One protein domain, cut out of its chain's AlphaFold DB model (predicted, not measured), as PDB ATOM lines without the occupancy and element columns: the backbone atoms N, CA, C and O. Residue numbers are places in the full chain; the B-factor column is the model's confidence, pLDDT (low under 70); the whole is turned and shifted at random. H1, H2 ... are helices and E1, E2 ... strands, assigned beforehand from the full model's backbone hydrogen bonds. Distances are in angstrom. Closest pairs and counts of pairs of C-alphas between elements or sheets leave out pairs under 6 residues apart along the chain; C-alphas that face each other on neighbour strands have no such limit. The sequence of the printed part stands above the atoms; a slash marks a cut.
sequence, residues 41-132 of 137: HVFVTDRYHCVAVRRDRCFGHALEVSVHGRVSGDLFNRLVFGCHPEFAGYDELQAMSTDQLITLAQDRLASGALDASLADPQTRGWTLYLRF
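What this domain is: This is residues 41 to 132 of the 137 residues of an uncharacterized protein of Bradyrhizobium sp. (strain ORS 375) (UniProt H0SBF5). Picture a strongly twisted sheet of five strands with one long helix, H2, packed over one of its faces. Two short helices sit near opposite ends of the elongated body: H1 beside the beginning of H2, and H3 near the other end, where it only grazes the sheet. The printed part has 92 residues, with five named strands and three named helices in the order E1 E2 E3 E4 H1 H2 H3 E5, a mixed class of helices and strands. The sheet is mixed, in the order E1, E2, E3, E4, E5, with E4 and E5 parallel and the other neighbours antiparallel. The whole is compact, with a radius of gyration of the C-alphas of 12.9 A and spans of 38 by 24 by 21 A.

Where its parts are: Find C-alpha 41 at (37.870, 31.434, 75.162), where E1, residues 41 to 44, begins. E2 is residues 48 to 54, 18.8 A long. E3, residues 62 to 69, covers 22.5 A, and E4, residues 75 to 82, 20.6 A. E5, residues 127 to 131, ends at C-alpha 131, (38.610, 13.915, 83.172). H1 is residues 90 to 95. H2, residues 98 to 110, starts at C-alpha 98, (45.350, 26.571, 77.540), and runs 18.1 A. H3 is residues 115 to 119.

How they stand to each other: Start at the sheet, where E1 to E4 form a meander, each strand the antiparallel neighbour of the one before. In the hairpin E1 and E2, look for N 43 and O 50, 3.0 A apart and within hydrogen-bond range. In the hairpin E2 and E3, N 51 and O 66 are within range at 3.0 A. In the hairpin E3 and E4, N 65 and O 79 are within range at 2.8 A. E4 and E5 are parallel at 35 degrees, with N 80 and O 128 within range at 2.8 A. With H1, H2 and H3 between them, they make a strand-helix-strand unit, two parallel neighbour strands joined through helices. H2 is on the sheet, making two layers; the C-alphas of Arg 54 and Thr 98, the closest of E2 and H2, are 6.8 A apart. H3 only grazes the sheet with residues 117 to 119; the C-alphas of Phe 76 and Leu 118, the closest of E4 and H3, are 6.6 A apart. H1 is only just not on the sheet, with 4 pairs of C-alphas within 10 A. H1 is close to but not clearly touching H2, at a steep tilt of 56 degrees, opposite ways; their closest C-alphas, Leu 93 and Leu 101, are 7.7 A apart. In H1, H2 and H3 every O i to N i+4 pair is within hydrogen-bond range.

The domain as a whole: The two C-alphas farthest apart are those of Ser 72 and Asp 91, at 38.3 A. The printed part has no cut, and no link is long. The mean pLDDT of the printed part is 88.9, and no printed residue is under 70.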
ATOM      1  N   HIS A  41      37.756  31.908  76.534       92.38
ATOM      2  CA  HIS A  41      37.870  31.434  75.162       92.38
ATOM      3  C   HIS A  41      36.523  30.918  74.665       92.38
ATOM      4  O   HIS A  41      35.862  30.119  75.327       92.38
ATOM      5  N   VAL A  42      36.120  31.348  73.474       93.00
ATOM      6  CA  VAL A  42      34.864  30.920  72.851       93.00
ATOM      7  C   VAL A  42      35.171  29.959  71.715       93.00
ATOM      8  O   VAL A  42      35.989  30.263  70.849       93.00
ATOM      9  N   PHE A  43      34.484  28.820  71.690       91.31
ATOM     10  CA  PHE A  43      34.526  27.898  70.561       91.31
ATOM     11  C   PHE A  43      33.135  27.354  70.251       91.31
ATOM     12  O   PHE A  43      32.229  27.339  71.088       91.31
ATOM     13  N   VAL A  44      32.962  26.902  69.015       91.00
ATOM     14  CA  VAL A  44      31.705  26.336  68.532       91.00
ATOM     15  C   VAL A  44      31.936  24.924  68.029       91.00
ATOM     16  O   VAL A  44      32.957  24.618  67.419       91.00
ATOM     17  N   THR A  45      30.958  24.069  68.281       88.62
ATOM     18  CA  THR A  45      30.833  22.759  67.643       88.62
ATOM     19  C   THR A  45      29.595  22.774  66.751       88.62
ATOM     20  O   THR A  45      28.862  23.767  66.690       88.62
ATOM     21  N   ASP A  46      29.305  21.658  66.089       85.75
ATOM     22  CA  ASP A  46      28.087  21.540  65.288       85.75
ATOM     23  C   ASP A  46      26.816  21.785  66.116       85.75
ATOM     24  O   ASP A  46      25.862  22.387  65.614       85.75
ATOM     25  N   ARG A  47      26.826  21.375  67.392       85.94
ATOM     26  CA  ARG A  47      25.647  21.341  68.278       85.94
ATOM     27  C   ARG A  47      25.648  22.426  69.349       85.94
ATOM     28  O   ARG A  47      24.576  22.833  69.804       85.94
ATOM     29  N   TYR A  48      26.827  22.906  69.740       90.38
ATOM     30  CA  TYR A  48      26.987  23.733  70.930       90.38
ATOM     31  C   TYR A  48      27.788  25.002  70.671       90.38
ATOM     32  O   TYR A  48      28.784  24.994  69.948       90.38
ATOM     33  N   HIS A  49      27.377  26.074  71.340       91.69
ATOM     34  CA  HIS A  49      28.194  27.258  71.563       91.69
ATOM     35  C   HIS A  49      28.824  27.147  72.954       91.69
ATOM     36  O   HIS A  49      28.109  26.938  73.936       91.69
ATOM     37  N   CYS A  50      30.149  27.243  73.048       93.31
ATOM     38  CA  CYS A  50      30.878  26.973  74.282       93.31
ATOM     39  C   CYS A  50      31.724  28.172  74.706       93.31
ATOM     40  O   CYS A  50      32.379  28.807  73.880       93.31
ATOM     41  N   VAL A  51      31.742  28.438  76.012       94.12
ATOM     42  CA  VAL A  51      32.628  29.429  76.633       94.12
ATOM     43  C   VAL A  51      33.484  28.717  77.665       94.12
ATOM     44  O   VAL A  51      32.952  28.163  78.626       94.12
ATOM     45  N   ALA A  52      34.793  28.715  77.457       94.50
ATOM     46  CA  ALA A  52      35.773  28.039  78.285       94.50
ATOM     47  C   ALA A  52      36.638  29.034  79.059       94.50
ATOM     48  O   ALA A  52      37.052  30.057  78.524       94.50
ATOM     49  N   VAL A  53      36.935  28.720  80.316       94.19
ATOM     50  CA  VAL A  53      37.832  29.504  81.170       94.19
ATOM     51  C   VAL A  53      38.767  28.552  81.893       94.19
ATOM     52  O   VAL A  53      38.328  27.570  82.499       94.19
ATOM     53  N   ARG A  54      40.063  28.856  81.868       93.31
ATOM     54  CA  ARG A  54      41.049  28.092  82.629       93.31
ATOM     55  C   ARG A  54      40.936  28.420  84.115       93.31
ATOM     56  O   ARG A  54      40.965  29.577  84.527       93.31
ATOM     57  N   ARG A  55      40.777  27.383  84.932       92.38
ATOM     58  CA  ARG A  55      40.594  27.463  86.385       92.38
ATOM     59  C   ARG A  55      41.412  26.380  87.064       92.38
ATOM     60  O   ARG A  55      40.862  25.458  87.667       92.38
ATOM     61  N   ASP A  56      42.727  26.522  86.962       91.31
ATOM     62  CA  ASP A  56      43.681  25.605  87.577       91.31
ATOM     63  C   ASP A  56      43.389  25.422  89.071       91.31
ATOM     64  O   ASP A  56      42.970  26.337  89.789       91.31
ATOM     65  N   ARG A  57      43.577  24.191  89.535       87.31
ATOM     66  CA  ARG A  57      43.327  23.750  90.906       87.31
ATOM     67  C   ARG A  57      44.649  23.359  91.557       87.31
ATOM     68  O   ARG A  57      45.660  23.184  90.886       87.31
ATOM     69  N   CYS A  58      44.642  23.165  92.875       87.75
ATOM     70  CA  CYS A  58      45.842  22.755  93.619       87.75
ATOM     71  C   CYS A  58      46.435  21.413  93.153       87.75
ATOM     72  O   CYS A  58      47.585  21.121  93.459       87.75
ATOM     73  N   PHE A  59      45.659  20.615  92.419       82.06
ATOM     74  CA  PHE A  59      46.060  19.323  91.874       82.06
ATOM     75  C   PHE A  59      46.357  19.344  90.362       82.06
ATOM     76  O   PHE A  59      46.816  18.334  89.836       82.06
ATOM     77  N   GLY A  60      46.151  20.463  89.658       89.06
ATOM     78  CA  GLY A  60      46.519  20.596  88.245       89.06
ATOM     79  C   GLY A  60      45.592  21.476  87.416       89.06
ATOM     80  O   GLY A  60      44.709  22.154  87.948       89.06
ATOM     81  N   HIS A  61      45.821  21.489  86.104       92.06
ATOM     82  CA  HIS A  61      45.016  22.253  85.160       92.06
ATOM     83  C   HIS A  61      43.557  21.804  85.137       92.06
ATOM     84  O   HIS A  61      43.230  20.612  85.175       92.06
ATOM     85  N   ALA A  62      42.668  22.790  85.046       93.12
ATOM     86  CA  ALA A  62      41.261  22.540  84.802       93.12
ATOM     87  C   ALA A  62      40.656  23.613  83.899       93.12
ATOM     88  O   ALA A  62      41.053  24.779  83.926       93.12
ATOM     89  N   LEU A  63      39.675  23.203  83.107       94.56
ATOM     90  CA  LEU A  63      38.951  24.037  82.167       94.56
ATOM     91  C   LEU A  63      37.462  23.957  82.483       94.56
ATOM     92  O   LEU A  63      36.854  22.888  82.410       94.56
ATOM     93  N   GLU A  64      36.876  25.093  82.837       94.88
ATOM     94  CA  GLU A  64      35.437  25.216  83.035       94.88
ATOM     95  C   GLU A  64      34.795  25.651  81.724       94.88
ATOM     96  O   GLU A  64      35.148  26.693  81.181       94.88
ATOM     97  N   VAL A  65      33.851  24.862  81.218       94.38
ATOM     98  CA  VAL A  65      33.189  25.072  79.931       94.38
ATOM     99  C   VAL A  65      31.691  25.222  80.155       94.38
ATOM    100  O   VAL A  65      31.016  24.289  80.586       94.38
ATOM    101  N   SER A  66      31.150  26.393  79.842       94.25
ATOM    102  CA  SER A  66      29.704  26.607  79.760       94.25
ATOM    103  C   SER A  66      29.218  26.172  78.382       94.25
ATOM    104  O   SER A  66      29.702  26.684  77.373       94.25
ATOM    105  N   VAL A  67      28.286  25.218  78.340       91.88
ATOM    106  CA  VAL A  67      27.779  24.606  77.104       91.88
ATOM    107  C   VAL A  67      26.368  25.108  76.833       91.88
ATOM    108  O   VAL A  67      25.436  24.815  77.587       91.88
ATOM    109  N   HIS A  68      26.213  25.839  75.735       90.62
ATOM    110  CA  HIS A  68      24.949  26.415  75.302       90.62
ATOM    111  C   HIS A  68      24.429  25.704  74.056       90.62
ATOM    112  O   HIS A  68      25.200  25.351  73.157       90.62
ATOM    113  N   GLY A  69      23.113  25.522  73.973       88.44
ATOM    114  CA  GLY A  69      22.472  25.063  72.746       88.44
ATOM    115  C   GLY A  69      22.738  26.055  71.617       88.44
ATOM    116  O   GLY A  69      22.451  27.240  71.756       88.44
ATOM    117  N   ARG A  70      23.276  25.592  70.484       84.00
ATOM    118  CA  ARG A  70      23.681  26.490  69.388       84.00
ATOM    119  C   ARG A  70      22.524  27.305  68.804       84.00
ATOM    120  O   ARG A  70      22.730  28.437  68.386       84.00
ATOM    121  N   VAL A  71      21.329  26.717  68.757       84.50
ATOM    122  CA  VAL A  71      20.127  27.368  68.212       84.50
ATOM    123  C   VAL A  71      19.341  28.093  69.301       84.50
ATOM    124  O   VAL A  71      18.873  29.200  69.071       84.50
ATOM    125  N   SER A  72      19.179  27.482  70.478       84.94
ATOM    126  CA  SER A  72      18.355  28.059  71.543       84.94
ATOM    127  C   SER A  72      19.076  29.123  72.370       84.94
ATOM    128  O   SER A  72      18.417  29.947  72.989       84.94
ATOM    129  N   GLY A  73      20.410  29.098  72.428       84.81
ATOM    130  CA  GLY A  73      21.215  29.934  73.328       84.81
ATOM    131  C   GLY A  73      21.158  29.505  74.801       84.81
ATOM    132  O   GLY A  73      21.980  29.948  75.608       84.81
ATOM    133  N   ASP A  74      20.234  28.608  75.154       86.38
ATOM    134  CA  ASP A  74      20.048  28.120  76.516       86.38
ATOM    135  C   ASP A  74      21.313  27.441  77.037       86.38
ATOM    136  O   ASP A  74      21.902  26.588  76.367       86.38
ATOM    137  N   LEU A  75      21.692  27.772  78.271       86.62
ATOM    138  CA  LEU A  75      22.716  27.031  78.995       86.62
ATOM    139  C   LEU A  75      22.181  25.630  79.305       86.62
ATOM    140  O   LEU A  75      21.234  25.483  80.079       86.62
ATOM    141  N   PHE A  76      22.815  24.604  78.743       85.75
ATOM    142  CA  PHE A  76      22.514  23.226  79.106       85.75
ATOM    143  C   PHE A  76      23.219  22.860  80.396       85.75
ATOM    144  O   PHE A  76      22.550  22.588  81.388       85.75
ATOM    145  N   ASN A  77      24.552  22.905  80.391       88.31
ATOM    146  CA  ASN A  77      25.379  22.448  81.500       88.31
ATOM    147  C   ASN A  77      26.677  23.241  81.603       88.31
ATOM    148  O   ASN A  77      27.121  23.887  80.651       88.31
ATOM    149  N   ARG A  78      27.306  23.140  82.774       91.56
ATOM    150  CA  ARG A  78      28.706  23.516  82.964       91.56
ATOM    151  C   ARG A  78      29.527  22.246  83.081       91.56
ATOM    152  O   ARG A  78      29.167  21.345  83.830       91.56
ATOM    153  N   LEU A  79      30.618  22.170  82.344       92.25
ATOM    154  CA  LEU A  79      31.560  21.064  82.399       92.25
ATOM    155  C   LEU A  79      32.847  21.558  83.042       92.25
ATOM    156  O   LEU A  79      33.271  22.679  82.789       92.25
ATOM    157  N   VAL A  80      33.477  20.727  83.855       92.50
ATOM    158  CA  VAL A  80      34.821  20.971  84.370       92.50
ATOM    159  C   VAL A  80      35.683  19.824  83.898       92.50
ATOM    160  O   VAL A  80      35.550  18.715  84.407       92.50
ATOM    161  N   PHE A  81      36.549  20.084  82.930       92.94
ATOM    162  CA  PHE A  81      37.580  19.136  82.535       92.94
ATOM    163  C   PHE A  81      38.795  19.356  83.425       92.94
ATOM    164  O   PHE A  81      39.296  20.472  83.498       92.94
ATOM    165  N   GLY A  82      39.248  18.327  84.134       91.56
ATOM    166  CA  GLY A  82      40.404  18.421  85.023       91.56
ATOM    167  C   GLY A  82      41.443  17.343  84.748       91.56
ATOM    168  O   GLY A  82      41.108  16.231  84.327       91.56
ATOM    169  N   CYS A  83      42.705  17.665  85.026       89.88
ATOM    170  CA  CYS A  83      43.743  16.667  85.256       89.88
ATOM    171  C   CYS A  83      43.939  16.465  86.769       89.88
ATOM    172  O   CYS A  83      43.691  17.362  87.573       89.88
ATOM    173  N   HIS A  84      44.330  15.257  87.170       87.38
ATOM    174  CA  HIS A  84      44.629  14.904  88.558       87.38
ATOM    175  C   HIS A  84      45.841  13.962  88.558       87.38
ATOM    176  O   HIS A  84      45.931  13.154  87.631       87.38
ATOM    177  N   PRO A  85      46.741  14.003  89.562       88.25
ATOM    178  CA  PRO A  85      47.936  13.149  89.602       88.25
ATOM    179  C   PRO A  85      47.639  11.644  89.551       88.25
ATOM    180  O   PRO A  85      48.483  10.849  89.162       88.25
ATOM    181  N   GLU A  86      46.425  11.247  89.931       88.06
ATOM    182  CA  GLU A  86      45.970   9.851  89.876       88.06
ATOM    183  C   GLU A  86      45.515   9.408  88.473       88.06
ATOM    184  O   GLU A  86      45.201   8.237  88.260       88.06
ATOM    185  N   PHE A  87      45.432  10.324  87.507       85.19
ATOM    186  CA  PHE A  87      44.961  10.033  86.157       85.19
ATOM    187  C   PHE A  87      46.133   9.786  85.205       85.19
ATOM    188  O   PHE A  87      47.133  10.500  85.215       85.19
ATOM    189  N   ALA A  88      45.994   8.792  84.324       85.06
ATOM    190  CA  ALA A  88      46.993   8.548  83.286       85.06
ATOM    191  C   ALA A  88      47.127   9.763  82.348       85.06
ATOM    192  O   ALA A  88      46.126  10.407  82.014       85.06
ATOM    193  N   GLY A  89      48.358  10.053  81.926       87.25
ATOM    194  CA  GLY A  89      48.672  11.232  81.114       87.25
ATOM    195  C   GLY A  89      48.735  12.540  81.912       87.25
ATOM    196  O   GLY A  89      48.709  13.601  81.304       87.25
ATOM    197  N   TYR A  90      48.803  12.494  83.250       90.50
ATOM    198  CA  TYR A  90      48.872  13.699  84.086       90.50
ATOM    199  C   TYR A  90      50.000  14.654  83.678       90.50
ATOM    200  O   TYR A  90      49.730  15.828  83.447       90.50
ATOM    201  N   ASP A  91      51.232  14.152  83.552       92.44
ATOM    202  CA  ASP A  91      52.396  14.983  83.218       92.44
ATOM    203  C   ASP A  91      52.259  15.626  81.832       92.44
ATOM    204  O   ASP A  91      52.612  16.787  81.640       92.44
ATOM    205  N   GLU A  92      51.688  14.891  80.876       93.56
ATOM    206  CA  GLU A  92      51.412  15.394  79.531       93.56
ATOM    207  C   GLU A  92      50.348  16.498  79.564       93.56
ATOM    208  O   GLU A  92      50.563  17.584  79.031       93.56
ATOM    209  N   LEU A  93      49.235  16.263  80.260       92.56
ATOM    210  CA  LEU A  93      48.160  17.242  80.428       92.56
ATOM    211  C   LEU A  93      48.615  18.488  81.202       92.56
ATOM    212  O   LEU A  93      48.107  19.577  80.950       92.56
ATOM    213  N   GLN A  94      49.568  18.347  82.124       92.56
ATOM    214  CA  GLN A  94      50.186  19.472  82.835       92.56
ATOM    215  C   GLN A  94      51.182  20.260  81.986       92.56
ATOM    216  O   GLN A  94      51.453  21.422  82.277       92.56
ATOM    217  N   ALA A  95      51.741  19.650  80.945       93.31
ATOM    218  CA  ALA A  95      52.606  20.346  80.002       93.31
ATOM    219  C   ALA A  95      51.812  21.121  78.933       93.31
ATOM    220  O   ALA A  95      52.396  21.929  78.209       93.31
ATOM    221  N   MET A  96      50.500  20.882  78.817       94.81
ATOM    222  CA  MET A  96      49.662  21.499  77.792       94.81
ATOM    223  C   MET A  96      49.343  22.970  78.077       94.81
ATOM    224  O   MET A  96      49.018  23.382  79.193       94.81
ATOM    225  N   SER A  97      49.367  23.771  77.015       94.00
ATOM    226  CA  SER A  97      48.869  25.141  77.034       94.00
ATOM    227  C   SER A  97      47.342  25.181  77.158       94.00
ATOM    228  O   SER A  97      46.640  24.198  76.915       94.00
ATOM    229  N   THR A  98      46.804  26.354  77.495       93.31
ATOM    230  CA  THR A  98      45.350  26.571  77.540       93.31
ATOM    231  C   THR A  98      44.685  26.236  76.203       93.31
ATOM    232  O   THR A  98      43.669  25.547  76.194       93.31
ATOM    233  N   ASP A  99      45.286  26.639  75.081       93.75
ATOM    234  CA  ASP A  99      44.749  26.375  73.739       93.75
ATOM    235  C   ASP A  99      44.708  24.875  73.414       93.75
ATOM    236  O   ASP A  99      43.749  24.382  72.816       93.75
ATOM    237  N   GLN A 100      45.720  24.120  73.854       94.38
ATOM    238  CA  GLN A 100      45.746  22.664  73.696       94.38
ATOM    239  C   GLN A 100      44.643  21.995  74.525       94.38
ATOM    240  O   GLN A 100      43.918  21.145  74.013       94.38
ATOM    241  N   LEU A 101      44.452  22.426  75.775       94.00
ATOM    242  CA  LEU A 101      43.367  21.927  76.625       94.00
ATOM    243  C   LEU A 101      41.979  22.271  76.060       94.00
ATOM    244  O   LEU A 101      41.061  21.453  76.136       94.00
ATOM    245  N   ILE A 102      41.820  23.457  75.463       94.06
ATOM    246  CA  ILE A 102      40.586  23.851  74.768       94.06
ATOM    247  C   ILE A 102      40.337  22.945  73.566       94.06
ATOM    248  O   ILE A 102      39.212  22.483  73.394       94.06
ATOM    249  N   THR A 103      41.374  22.646  72.781       94.06
ATOM    250  CA  THR A 103      41.270  21.739  71.628       94.06
ATOM    251  C   THR A 103      40.779  20.357  72.070       94.06
ATOM    252  O   THR A 103      39.811  19.847  71.512       94.06
ATOM    253  N   LEU A 104      41.331  19.799  73.156       93.69
ATOM    254  CA  LEU A 104      40.858  18.524  73.714       93.69
ATOM    255  C   LEU A 104      39.387  18.573  74.155       93.69
ATOM    256  O   LEU A 104      38.621  17.641  73.900       93.69
ATOM    257  N   ALA A 105      38.973  19.650  74.825       93.00
ATOM    258  CA  ALA A 105      37.583  19.815  75.248       93.00
ATOM    259  C   ALA A 105      36.634  19.955  74.046       93.00
ATOM    260  O   ALA A 105      35.542  19.376  74.048       93.00
ATOM    261  N   GLN A 106      37.056  20.688  73.013       93.69
ATOM    262  CA  GLN A 106      36.323  20.847  71.764       93.69
ATOM    263  C   GLN A 106      36.153  19.505  71.053       93.69
ATOM    264  O   GLN A 106      35.024  19.160  70.706       93.69
ATOM    265  N   ASP A 107      37.224  18.726  70.903       92.31
ATOM    266  CA  ASP A 107      37.184  17.403  70.273       92.31
ATOM    267  C   ASP A 107      36.263  16.453  71.041       92.31
ATOM    268  O   ASP A 107      35.435  15.747  70.454       92.31
ATOM    269  N   ARG A 108      36.321  16.482  72.379       90.62
ATOM    270  CA  ARG A 108      35.447  15.651  73.209       90.62
ATOM    271  C   ARG A 108      33.976  16.019  73.045       90.62
ATOM    272  O   ARG A 108      33.142  15.120  72.950       90.62
ATOM    273  N   LEU A 109      33.645  17.306  72.989       90.44
ATOM    274  CA  LEU A 109      32.276  17.763  72.741       90.44
ATOM    275  C   LEU A 109      31.819  17.462  71.308       90.44
ATOM    276  O   LEU A 109      30.692  17.018  71.111       90.44
ATOM    277  N   ALA A 110      32.694  17.643  70.319       89.75
ATOM    278  CA  ALA A 110      32.405  17.353  68.918       89.75
ATOM    279  C   ALA A 110      32.175  15.854  68.663       89.75
ATOM    280  O   ALA A 110      31.363  15.499  67.812       89.75
ATOM    281  N   SER A 111      32.819  14.974  69.440       89.12
ATOM    282  CA  SER A 111      32.620  13.521  69.346       89.12
ATOM    283  C   SER A 111      31.193  13.059  69.677       89.12
ATOM    284  O   SER A 111      30.816  11.937  69.344       89.12
ATOM    285  N   GLY A 112      30.406  13.890  70.368       86.50
ATOM    286  CA  GLY A 112      29.066  13.542  70.843       86.50
ATOM    287  C   GLY A 112      29.042  12.573  72.031       86.50
ATOM    288  O   GLY A 112      27.968  12.180  72.486       86.50
ATOM    289  N   ALA A 113      30.204  12.204  72.589       83.69
ATOM    290  CA  ALA A 113      30.304  11.272  73.718       83.69
ATOM    291  C   ALA A 113      29.540  11.736  74.973       83.69
ATOM    292  O   ALA A 113      29.179  10.923  75.822       83.69
ATOM    293  N   LEU A 114      29.296  13.043  75.101       83.56
ATOM    294  CA  LEU A 114      28.603  13.648  76.238       83.56
ATOM    295  C   LEU A 114      27.125  13.938  75.956       83.56
ATOM    296  O   LEU A 114      26.410  14.347  76.867       83.56
ATOM    297  N   ASP A 115      26.646  13.710  74.733       84.94
ATOM    298  CA  ASP A 115      25.326  14.176  74.300       84.94
ATOM    299  C   ASP A 115      24.195  13.546  75.102       84.94
ATOM    300  O   ASP A 115      23.238  14.232  75.441       84.94
ATOM    301  N   ALA A 116      24.317  12.266  75.463       80.69
ATOM    302  CA  ALA A 116      23.336  11.598  76.312       80.69
ATOM    303  C   ALA A 116      23.233  12.276  77.690       80.69
ATOM    304  O   ALA A 116      22.133  12.578  78.149       80.69
ATOM    305  N   SER A 117      24.375  12.590  78.310       80.75
ATOM    306  CA  SER A 117      24.429  13.282  79.601       80.75
ATOM    307  C   SER A 117      23.932  14.723  79.510       80.75
ATOM    308  O   SER A 117      23.292  15.203  80.438       80.75
ATOM    309  N   LEU A 118      24.224  15.422  78.409       82.38
ATOM    310  CA  LEU A 118      23.784  16.799  78.162       82.38
ATOM    311  C   LEU A 118      22.294  16.892  77.796       82.38
ATOM    312  O   LEU A 118      21.657  17.910  78.069       82.38
ATOM    313  N   ALA A 119      21.743  15.854  77.167       79.88
ATOM    314  CA  ALA A 119      20.337  15.779  76.789       79.88
ATOM    315  C   ALA A 119      19.426  15.405  77.965       79.88
ATOM    316  O   ALA A 119      18.234  15.715  77.909       79.88
ATOM    317  N   ASP A 120      19.962  14.770  79.014       81.50
ATOM    318  CA  ASP A 120      19.198  14.394  80.200       81.50
ATOM    319  C   ASP A 120      18.643  15.649  80.910       81.50
ATOM    320  O   ASP A 120      19.403  16.475  81.422       81.50
ATOM    321  N   PRO A 121      17.308  15.825  80.981       78.12
ATOM    322  CA  PRO A 121      16.708  16.967  81.662       78.12
ATOM    323  C   PRO A 121      17.091  17.076  83.141       78.12
ATOM    324  O   PRO A 121      17.043  18.177  83.686       78.12
ATOM    325  N   GLN A 122      17.451  15.964  83.793       82.38
ATOM    326  CA  GLN A 122      17.833  15.945  85.205       82.38
ATOM    327  C   GLN A 122      19.192  16.590  85.453       82.38
ATOM    328  O   GLN A 122      19.404  17.144  86.529       82.38
ATOM    329  N   THR A 123      20.092  16.546  84.470       76.94
ATOM    330  CA  THR A 123      21.436  17.107  84.612       76.94
ATOM    331  C   THR A 123      21.472  18.594  84.305       76.94
ATOM    332  O   THR A 123      22.456  19.235  84.649       76.94
ATOM    333  N   ARG A 124      20.418  19.167  83.700       78.56
ATOM    334  CA  ARG A 124      20.399  20.576  83.283       78.56
ATOM    335  C   ARG A 124      20.744  21.517  84.431       78.56
ATOM    336  O   ARG A 124      20.137  21.489  85.503       78.56
ATOM    337  N   GLY A 125      21.699  22.402  84.169       74.62
ATOM    338  CA  GLY A 125      22.208  23.365  85.141       74.62
ATOM    339  C   GLY A 125      23.180  22.770  86.162       74.62
ATOM    340  O   GLY A 125      23.618  23.491  87.060       74.62
ATOM    341  N   TRP A 126      23.547  21.490  86.046       81.25
ATOM    342  CA  TRP A 126      24.584  20.900  86.884       81.25
ATOM    343  C   TRP A 126      25.972  21.307  86.393       81.25
ATOM    344  O   TRP A 126      26.192  21.678  85.237       81.25
ATOM    345  N   THR A 127      26.923  21.226  87.320       86.31
ATOM    346  CA  THR A 127      28.347  21.260  86.999       86.31
ATOM    347  C   THR A 127      28.856  19.826  86.975       86.31
ATOM    348  O   THR A 127      28.894  19.164  88.011       86.31
ATOM    349  N   LEU A 128      29.197  19.333  85.790       85.94
ATOM    350  CA  LEU A 128      29.679  17.973  85.581       85.94
ATOM    351  C   LEU A 128      31.206  17.976  85.584       85.94
ATOM    352  O   LEU A 128      31.824  18.709  84.815       85.94
ATOM    353  N   TYR A 129      31.811  17.145  86.427       86.56
ATOM    354  CA  TYR A 129      33.262  16.980  86.476       86.56
ATOM    355  C   TYR A 129      33.676  15.826  85.574       86.56
ATOM    356  O   TYR A 129      33.197  14.702  85.720       86.56
ATOM    357  N   LEU A 130      34.567  16.125  84.639       88.00
ATOM    358  CA  LEU A 130      35.070  15.214  83.630       88.00
ATOM    359  C   LEU A 130      36.595  15.203  83.683       88.00
ATOM    360  O   LEU A 130      37.252  16.187  84.023       88.00
ATOM    361  N   ARG A 131      37.169  14.063  83.328       87.56
ATOM    362  CA  ARG A 131      38.610  13.915  83.172       87.56
ATOM    363  C   ARG A 131      39.019  14.356  81.764       87.56
ATOM    364  O   ARG A 131      38.309  14.068  80.802       87.56
ATOM    365  N   PHE A 132      40.185  14.989  81.640       85.94
ATOM    366  CA  PHE A 132      40.859  15.088  80.346       85.94
ATOM    367  C   PHE A 132      41.367  13.716  79.886       85.94
ATOM    368  O   PHE A 132      42.045  12.999  80.628       85.94
TER     369      PHE A 132